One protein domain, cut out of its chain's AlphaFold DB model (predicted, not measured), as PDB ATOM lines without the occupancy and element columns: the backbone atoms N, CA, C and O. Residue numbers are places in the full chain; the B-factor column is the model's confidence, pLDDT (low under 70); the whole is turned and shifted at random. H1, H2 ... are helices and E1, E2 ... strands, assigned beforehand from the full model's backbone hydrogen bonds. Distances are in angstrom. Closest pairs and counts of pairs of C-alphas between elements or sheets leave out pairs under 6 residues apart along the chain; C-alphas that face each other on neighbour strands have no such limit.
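AT A GLANCE: This is residues 4 to 63 of the 72 residues of an uncharacterized protein of Lewinella sp. W8 (UniProt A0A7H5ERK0). A small, strongly twisted three-stranded sheet has the helix H2 packed across one face; the short helix H1 lies at one end of the long axis and the loop of residues 21 to 36 at the other. The printed part has 60 residues, in chain order H1, E1, E2, E3, H2; the sheet E1, E2, E3 is a meander, each strand the antiparallel neighbour of the one before. It is mixed, helices and strands, compact with a radius of gyration of the C-alphas of 11.2 A, and spans 33 by 21 by 20 A.

IN THESE COORDINATES: Find C-alpha 16 at (113.999, 113.322, -13.467), where E1, residues 16 to 20, begins; E2 is residues 37 to 41, E3 46 to 50. H2, residues 52 to 62, runs 15.5 A to C-alpha 62 at (105.925, 120.699, -14.292); H1 is residues 6 to 11.

HOW THE PARTS SIT: Look across the hairpin E1 and E2 for N 19 and O 38, 2.9 A, and across the hairpin E2 and E3 for N 48 and O 39, 2.8 A, within hydrogen-bond range. H2 is on the sheet, height 8.5 A, across the strands; its closest C-alphas to E1 are Val 58 and Ser 17, 6.8 A. H1 only just touches H2, with 3 pairs of C-alphas within 8 A, the closest Met 6 and Val 54, 5.8 A. In H1 and H2 every O i to N i+4 pair is within hydrogen-bond range.

THE WHOLE: The farthest C-alphas, Asp 11 and Gly 32, are 33.4 A apart. The printed part has no cut; E1 to E2 is a long link. The model's pLDDT is under 70 at residues 62 to 63.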
ATOM      1  N   VAL A   4     111.641 103.506 -14.842       96.38
ATOM      2  CA  VAL A   4     111.747 104.183 -13.543       96.38
ATOM      3  C   VAL A   4     110.416 104.030 -12.805       96.38
ATOM      4  O   VAL A   4     109.363 104.522 -13.238       96.38
ATOM      5  N   ASP A   5     110.458 103.269 -11.718       96.50
ATOM      6  CA  ASP A   5     109.351 103.087 -10.782       96.50
ATOM      7  C   ASP A   5     109.345 104.158  -9.682       96.50
ATOM      8  O   ASP A   5     110.171 105.070  -9.658       96.50
ATOM      9  N   MET A   6     108.360 104.063  -8.789       95.31
ATOM     10  CA  MET A   6     108.169 105.035  -7.718       95.31
ATOM     11  C   MET A   6     109.314 105.030  -6.702       95.31
ATOM     12  O   MET A   6     109.701 106.103  -6.260       95.31
ATOM     13  N   ALA A   7     109.864 103.866  -6.347       96.25
ATOM     14  CA  ALA A   7     110.952 103.792  -5.374       96.25
ATOM     15  C   ALA A   7     112.213 104.466  -5.933       96.25
ATOM     16  O   ALA A   7     112.815 105.304  -5.271       96.25
ATOM     17  N   THR A   8     112.532 104.187  -7.201       95.19
ATOM     18  CA  THR A   8     113.649 104.825  -7.912       95.19
ATOM     19  C   THR A   8     113.454 106.339  -8.044       95.19
ATOM     20  O   THR A   8     114.402 107.105  -7.899       95.19
ATOM     21  N   TYR A   9     112.228 106.785  -8.330       94.75
ATOM     22  CA  TYR A   9     111.912 108.207  -8.455       94.75
ATOM     23  C   TYR A   9     112.008 108.955  -7.117       94.75
ATOM     24  O   TYR A   9     112.538 110.058  -7.090       94.75
ATOM     25  N   LEU A  10     111.515 108.367  -6.022       94.62
ATOM     26  CA  LEU A  10     111.497 109.003  -4.699       94.62
ATOM     27  C   LEU A  10     112.886 109.157  -4.071       94.62
ATOM     28  O   LEU A  10     113.044 110.039  -3.234       94.62
ATOM     29  N   ASP A  11     113.871 108.351  -4.478       96.12
ATOM     30  CA  ASP A  11     115.262 108.513  -4.034       96.12
ATOM     31  C   ASP A  11     115.820 109.889  -4.428       96.12
ATOM     32  O   ASP A  11     116.435 110.563  -3.605       96.12
ATOM     33  N   ARG A  12     115.590 110.317  -5.682       93.81
ATOM     34  CA  ARG A  12     116.036 111.620  -6.222       93.81
ATOM     35  C   ARG A  12     115.065 112.163  -7.278       93.81
ATOM     36  O   ARG A  12     115.342 112.035  -8.477       93.81
ATOM     37  N   PRO A  13     113.929 112.755  -6.884       93.19
ATOM     38  CA  PRO A  13     112.918 113.254  -7.818       93.19
ATOM     39  C   PRO A  13     113.439 114.325  -8.785       93.19
ATOM     40  O   PRO A  13     113.079 114.328  -9.960       93.19
ATOM     41  N   GLU A  14     114.324 115.203  -8.311       93.06
ATOM     42  CA  GLU A  14     114.911 116.337  -9.035       93.06
ATOM     43  C   GLU A  14     115.801 115.924 -10.219       93.06
ATOM     44  O   GLU A  14     116.042 116.703 -11.146       93.06
ATOM     45  N   ARG A  15     116.265 114.671 -10.210       94.69
ATOM     46  CA  ARG A  15     117.042 114.058 -11.293       94.69
ATOM     47  C   ARG A  15     116.213 113.845 -12.557       94.69
ATOM     48  O   ARG A  15     116.778 113.726 -13.645       94.69
ATOM     49  N   TYR A  16     114.899 113.746 -12.410       95.00
ATOM     50  CA  TYR A  16     113.999 113.322 -13.467       95.00
ATOM     51  C   TYR A  16     113.177 114.493 -13.993       95.00
ATOM     52  O   TYR A  16     112.595 115.259 -13.229       95.00
ATOM     53  N   SER A  17     113.090 114.603 -15.316       94.12
ATOM     54  CA  SER A  17     112.263 115.602 -15.991       94.12
ATOM     55  C   SER A  17     111.382 114.965 -17.063       94.12
ATOM     56  O   SER A  17     111.598 113.828 -17.492       94.12
ATOM     57  N   LEU A  18     110.351 115.701 -17.476       93.62
ATOM     58  CA  LEU A  18     109.576 115.407 -18.675       93.62
ATOM     59  C   LEU A  18     110.075 116.309 -19.797       93.62
ATOM     60  O   LEU A  18     110.115 117.526 -19.634       93.62
ATOM     61  N   LEU A  19     110.444 115.704 -20.920       93.06
ATOM     62  CA  LEU A  19     110.779 116.406 -22.153       93.06
ATOM     63  C   LEU A  19     109.682 116.180 -23.199       93.06
ATOM     64  O   LEU A  19     108.997 115.149 -23.142       93.06
ATOM     65  N   PRO A  20     109.508 117.109 -24.153       91.56
ATOM     66  CA  PRO A  20     108.680 116.882 -25.332       91.56
ATOM     67  C   PRO A  20     109.112 115.607 -26.067       91.56
ATOM     68  O   PRO A  20     110.297 115.280 -26.113       91.56
ATOM     69  N   GLY A  21     108.166 114.843 -26.611       89.94
ATOM     70  CA  GLY A  21     108.513 113.602 -27.316       89.94
ATOM     71  C   GLY A  21     109.034 113.793 -28.745       89.94
ATOM     72  O   GLY A  21     109.387 112.801 -29.372       89.94
ATOM     73  N   ASP A  22     109.105 115.033 -29.236       89.88
ATOM     74  CA  ASP A  22     109.873 115.475 -30.412       89.88
ATOM     75  C   ASP A  22     111.269 116.013 -30.055       89.88
ATOM     76  O   ASP A  22     111.989 116.490 -30.934       89.88
ATOM     77  N   ALA A  23     111.681 115.951 -28.782       89.88
ATOM     78  CA  ALA A  23     113.014 116.391 -28.390       89.88
ATOM     79  C   ALA A  23     114.104 115.641 -29.189       89.88
ATOM     80  O   ALA A  23     113.953 114.446 -29.464       89.88
ATOM     81  N   PRO A  24     115.229 116.297 -29.536       90.19
ATOM     82  CA  PRO A  24     116.315 115.654 -30.268       90.19
ATOM     83  C   PRO A  24     116.777 114.354 -29.597       90.19
ATOM     84  O   PRO A  24     117.105 114.331 -28.411       90.19
ATOM     85  N   GLY A  25     116.783 113.259 -30.360       87.81
ATOM     86  CA  GLY A  25     117.154 111.927 -29.870       87.81
ATOM     87  C   GLY A  25     116.049 111.179 -29.116       87.81
ATOM     88  O   GLY A  25     116.295 110.060 -28.655       87.81
ATOM     89  N   ALA A  26     114.845 111.748 -28.992       88.69
ATOM     90  CA  ALA A  26     113.722 111.068 -28.364       88.69
ATOM     91  C   ALA A  26     113.349 109.791 -29.143       88.69
ATOM     92  O   ALA A  26     113.332 109.780 -30.376       88.69
ATOM     93  N   PRO A  27     113.044 108.689 -28.441       87.06
ATOM     94  CA  PRO A  27     112.700 107.436 -29.089       87.06
ATOM     95  C   PRO A  27     111.303 107.498 -29.709       87.06
ATOM     96  O   PRO A  27     110.341 107.920 -29.062       87.06
ATOM     97  N   SER A  28     111.169 106.963 -30.922       84.19
ATOM     98  CA  SER A  28     109.869 106.779 -31.572       84.19
ATOM     99  C   SER A  28     108.977 105.815 -30.784       84.19
ATOM    100  O   SER A  28     109.448 104.851 -30.165       84.19
ATOM    101  N   CYS A  29     107.661 106.043 -30.805       80.38
ATOM    102  CA  CYS A  29     106.723 105.080 -30.235       80.38
ATOM    103  C   CYS A  29     106.675 103.831 -31.127       80.38
ATOM    104  O   CYS A  29     106.531 103.962 -32.342       80.38
ATOM    105  N   PRO A  30     106.712 102.615 -30.553       78.31
ATOM    106  CA  PRO A  30     106.646 101.375 -31.329       78.31
ATOM    107  C   PRO A  30     105.328 101.200 -32.100       78.31
ATOM    108  O   PRO A  30     105.254 100.367 -32.993       78.31
ATOM    109  N   TYR A  31     104.295 101.982 -31.777       80.38
ATOM    110  CA  TYR A  31     102.988 101.946 -32.437       80.38
ATOM    111  C   TYR A  31     102.846 102.980 -33.569       80.38
ATOM    112  O   TYR A  31     101.729 103.302 -33.956       80.38
ATOM    113  N   GLY A  32     103.952 103.560 -34.050       77.06
ATOM    114  CA  GLY A  32     103.958 104.513 -35.171       77.06
ATOM    115  C   GLY A  32     103.508 105.939 -34.827       77.06
ATOM    116  O   GLY A  32     103.585 106.822 -35.672       77.06
ATOM    117  N   ASN A  33     103.080 106.188 -33.587       81.94
ATOM    118  CA  ASN A  33     102.741 107.526 -33.100       81.94
ATOM    119  C   ASN A  33     103.968 108.240 -32.508       81.94
ATOM    120  O   ASN A  33     104.975 107.616 -32.182       81.94
ATOM    121  N   GLN A  34     103.881 109.548 -32.284       82.31
ATOM    122  CA  GLN A  34     104.878 110.257 -31.482       82.31
ATOM    123  C   GLN A  34     104.426 110.316 -30.023       82.31
ATOM    124  O   GLN A  34     103.247 110.537 -29.729       82.31
ATOM    125  N   TYR A  35     105.351 110.118 -29.084       86.31
ATOM    126  CA  TYR A  35     105.049 110.423 -27.691       86.31
ATOM    127  C   TYR A  35     104.837 111.933 -27.549       86.31
ATOM    128  O   TYR A  35     105.572 112.726 -28.121       86.31
ATOM    129  N   ARG A  36     103.849 112.356 -26.758       89.06
ATOM    130  CA  ARG A  36     103.724 113.780 -26.407       89.06
ATOM    131  C   ARG A  36     104.814 114.204 -25.423       89.06
ATOM    132  O   ARG A  36     105.329 115.310 -25.505       89.06
ATOM    133  N   TRP A  37     105.161 113.298 -24.513       90.56
ATOM    134  CA  TRP A  37     106.168 113.508 -23.485       90.56
ATOM    135  C   TRP A  37     106.982 112.239 -23.265       90.56
ATOM    136  O   TRP A  37     106.429 111.135 -23.289       90.56
ATOM    137  N   VAL A  38     108.268 112.400 -22.979       92.94
ATOM    138  CA  VAL A  38     109.196 111.321 -22.638       92.94
ATOM    139  C   VAL A  38     109.923 111.670 -21.342       92.94
ATOM    140  O   VAL A  38     110.259 112.824 -21.083       92.94
ATOM    141  N   GLY A  39     110.141 110.662 -20.498       94.44
ATOM    142  CA  GLY A  39     110.919 110.833 -19.279       94.44
ATOM    143  C   GLY A  39     112.408 110.937 -19.576       94.44
ATOM    144  O   GLY A  39     112.925 110.214 -20.425       94.44
ATOM    145  N   TYR A  40     113.105 111.798 -18.846       95.62
ATOM    146  CA  TYR A  40     114.537 112.007 -19.009       95.62
ATOM    147  C   TYR A  40     115.252 111.942 -17.661       95.62
ATOM    148  O   TYR A  40     114.787 112.502 -16.665       95.62
ATOM    149  N   ASP A  41     116.368 111.221 -17.622       95.81
ATOM    150  CA  ASP A  41     117.266 111.155 -16.474       95.81
ATOM    151  C   ASP A  41     118.434 112.114 -16.704       95.81
ATOM    152  O   ASP A  41     119.346 111.815 -17.469       95.81
ATOM    153  N   ARG A  42     118.432 113.247 -15.998       94.69
ATOM    154  CA  ARG A  42     119.428 114.318 -16.174       94.69
ATOM    155  C   ARG A  42     120.828 113.935 -15.701       94.69
ATOM    156  O   ARG A  42     121.789 114.577 -16.091       94.69
ATOM    157  N   LYS A  43     120.958 112.913 -14.848       95.50
ATOM    158  CA  LYS A  43     122.262 112.462 -14.339       95.50
ATOM    159  C   LYS A  43     122.952 111.504 -15.306       95.50
ATOM    160  O   LYS A  43     124.174 111.448 -15.326       95.50
ATOM    161  N   ARG A  44     122.179 110.684 -16.024       95.00
ATOM    162  CA  ARG A  44     122.699 109.719 -17.015       95.00
ATOM    163  C   ARG A  44     122.516 110.182 -18.455       95.00
ATOM    164  O   ARG A  44     122.914 109.462 -19.360       95.00
ATOM    165  N   GLU A  45     121.892 111.341 -18.632       94.31
ATOM    166  CA  GLU A  45     121.612 111.966 -19.922       94.31
ATOM    167  C   GLU A  45     120.877 111.019 -20.888       94.31
ATOM    168  O   GLU A  45     121.146 110.975 -22.085       94.31
ATOM    169  N   GLU A  46     119.927 110.236 -20.359       95.06
ATOM    170  CA  GLU A  46     119.225 109.185 -21.106       95.06
ATOM    171  C   GLU A  46     117.696 109.317 -21.027       95.06
ATOM    172  O   GLU A  46     117.122 109.721 -20.009       95.06
ATOM    173  N   PHE A  47     117.019 108.871 -22.087       94.69
ATOM    174  CA  PHE A  47     115.566 108.728 -22.103       94.69
ATOM    175  C   PHE A  47     115.115 107.480 -21.332       94.69
ATOM    176  O   PHE A  47     115.562 106.352 -21.573       94.69
ATOM    177  N   VAL A  48     114.161 107.674 -20.424       95.12
ATOM    178  CA  VAL A  48     113.612 106.645 -19.539       95.12
ATOM    179  C   VAL A  48     112.096 106.542 -19.676       95.12
ATOM    180  O   VAL A  48     111.390 107.490 -20.015       95.12
ATOM    181  N   ARG A  49     111.562 105.362 -19.361       93.69
ATOM    182  CA  ARG A  49     110.122 105.121 -19.296       93.69
ATOM    183  C   ARG A  49     109.647 105.245 -17.855       93.69
ATOM    184  O   ARG A  49     109.944 104.385 -17.024       93.69
ATOM    185  N   PHE A  50     108.849 106.266 -17.566       95.12
ATOM    186  CA  PHE A  50     108.175 106.372 -16.276       95.12
ATOM    187  C   PHE A  50     107.022 105.375 -16.158       95.12
ATOM    188  O   PHE A  50     106.293 105.095 -17.114       95.12
ATOM    189  N   THR A  51     106.827 104.848 -14.952       96.00
ATOM    190  CA  THR A  51     105.545 104.239 -14.584       96.00
ATOM    191  C   THR A  51     104.436 105.292 -14.554       96.00
ATOM    192  O   THR A  51     104.692 106.483 -14.378       96.00
ATOM    193  N   LYS A  52     103.175 104.857 -14.690       92.75
ATOM    194  CA  LYS A  52     102.003 105.753 -14.700       92.75
ATOM    195  C   LYS A  52     101.961 106.691 -13.486       92.75
ATOM    196  O   LYS A  52     101.589 107.850 -13.626       92.75
ATOM    197  N   SER A  53     102.322 106.199 -12.303       94.88
ATOM    198  CA  SER A  53     102.315 106.979 -11.063       94.88
ATOM    199  C   SER A  53     103.436 108.021 -11.017       94.88
ATOM    200  O   SER A  53     103.174 109.158 -10.636       94.88
ATOM    201  N   VAL A  54     104.650 107.672 -11.457       95.31
ATOM    202  CA  VAL A  54     105.767 108.626 -11.581       95.31
ATOM    203  C   VAL A  54     105.432 109.708 -12.601       95.31
ATOM    204  O   VAL A  54     105.541 110.887 -12.289       95.31
ATOM    205  N   PHE A  55     104.924 109.326 -13.776       94.00
ATOM    206  CA  PHE A  55     104.530 110.275 -14.818       94.00
ATOM    207  C   PHE A  55     103.545 111.332 -14.301       94.00
ATOM    208  O   PHE A  55     103.752 112.520 -14.523       94.00
ATOM    209  N   LYS A  56     102.510 110.915 -13.556       92.62
ATOM    210  CA  LYS A  56     101.549 111.844 -12.940       92.62
ATOM    211  C   LYS A  56     102.212 112.819 -11.964       92.62
ATOM    212  O   LYS A  56     101.836 113.984 -11.948       92.62
ATOM    213  N   ARG A  57     103.173 112.354 -11.156       92.81
ATOM    214  CA  ARG A  57     103.891 113.203 -10.191       92.81
ATOM    215  C   ARG A  57     104.783 114.219 -10.887       92.81
ATOM    216  O   ARG A  57     104.690 115.395 -10.564       92.81
ATOM    217  N   VAL A  58     105.581 113.774 -11.859       91.12
ATOM    218  CA  VAL A  58     106.444 114.680 -12.626       91.12
ATOM    219  C   VAL A  58     105.578 115.694 -13.368       91.12
ATOM    220  O   VAL A  58     105.819 116.883 -13.259       91.12
ATOM    221  N   MET A  59     104.500 115.270 -14.034       88.75
ATOM    222  CA  MET A  59     103.580 116.193 -14.710       88.75
ATOM    223  C   MET A  59     102.962 117.221 -13.749       88.75
ATOM    224  O   MET A  59     102.851 118.385 -14.112       88.75
ATOM    225  N   ALA A  60     102.605 116.821 -12.526       87.69
ATOM    226  CA  ALA A  60     102.108 117.745 -11.509       87.69
ATOM    227  C   ALA A  60     103.182 118.734 -11.018       87.69
ATOM    228  O   ALA A  60     102.831 119.847 -10.647       87.69
ATOM    229  N   SER A  61     104.468 118.363 -11.041       79.19
ATOM    230  CA  SER A  61     105.569 119.275 -10.702       79.19
ATOM    231  C   SER A  61     105.991 120.188 -11.857       79.19
ATOM    232  O   SER A  61     106.633 121.199 -11.600       79.19
ATOM    233  N   VAL A  62     105.672 119.839 -13.114       68.75
ATOM    234  CA  VAL A  62     105.925 120.699 -14.292       68.75
ATOM    235  C   VAL A  62     104.710 121.554 -14.671       68.75
ATOM    236  O   VAL A  62     104.829 122.433 -15.520       68.75
ATOM    237  N   ALA A  63     103.533 121.303 -14.089       56.94
ATOM    238  CA  ALA A  63     102.362 122.135 -14.331       56.94
ATOM    239  C   ALA A  63     102.651 123.561 -13.831       56.94
ATOM    240  O   ALA A  63     103.063 123.715 -12.678       56.94
TER     241      ALA A  63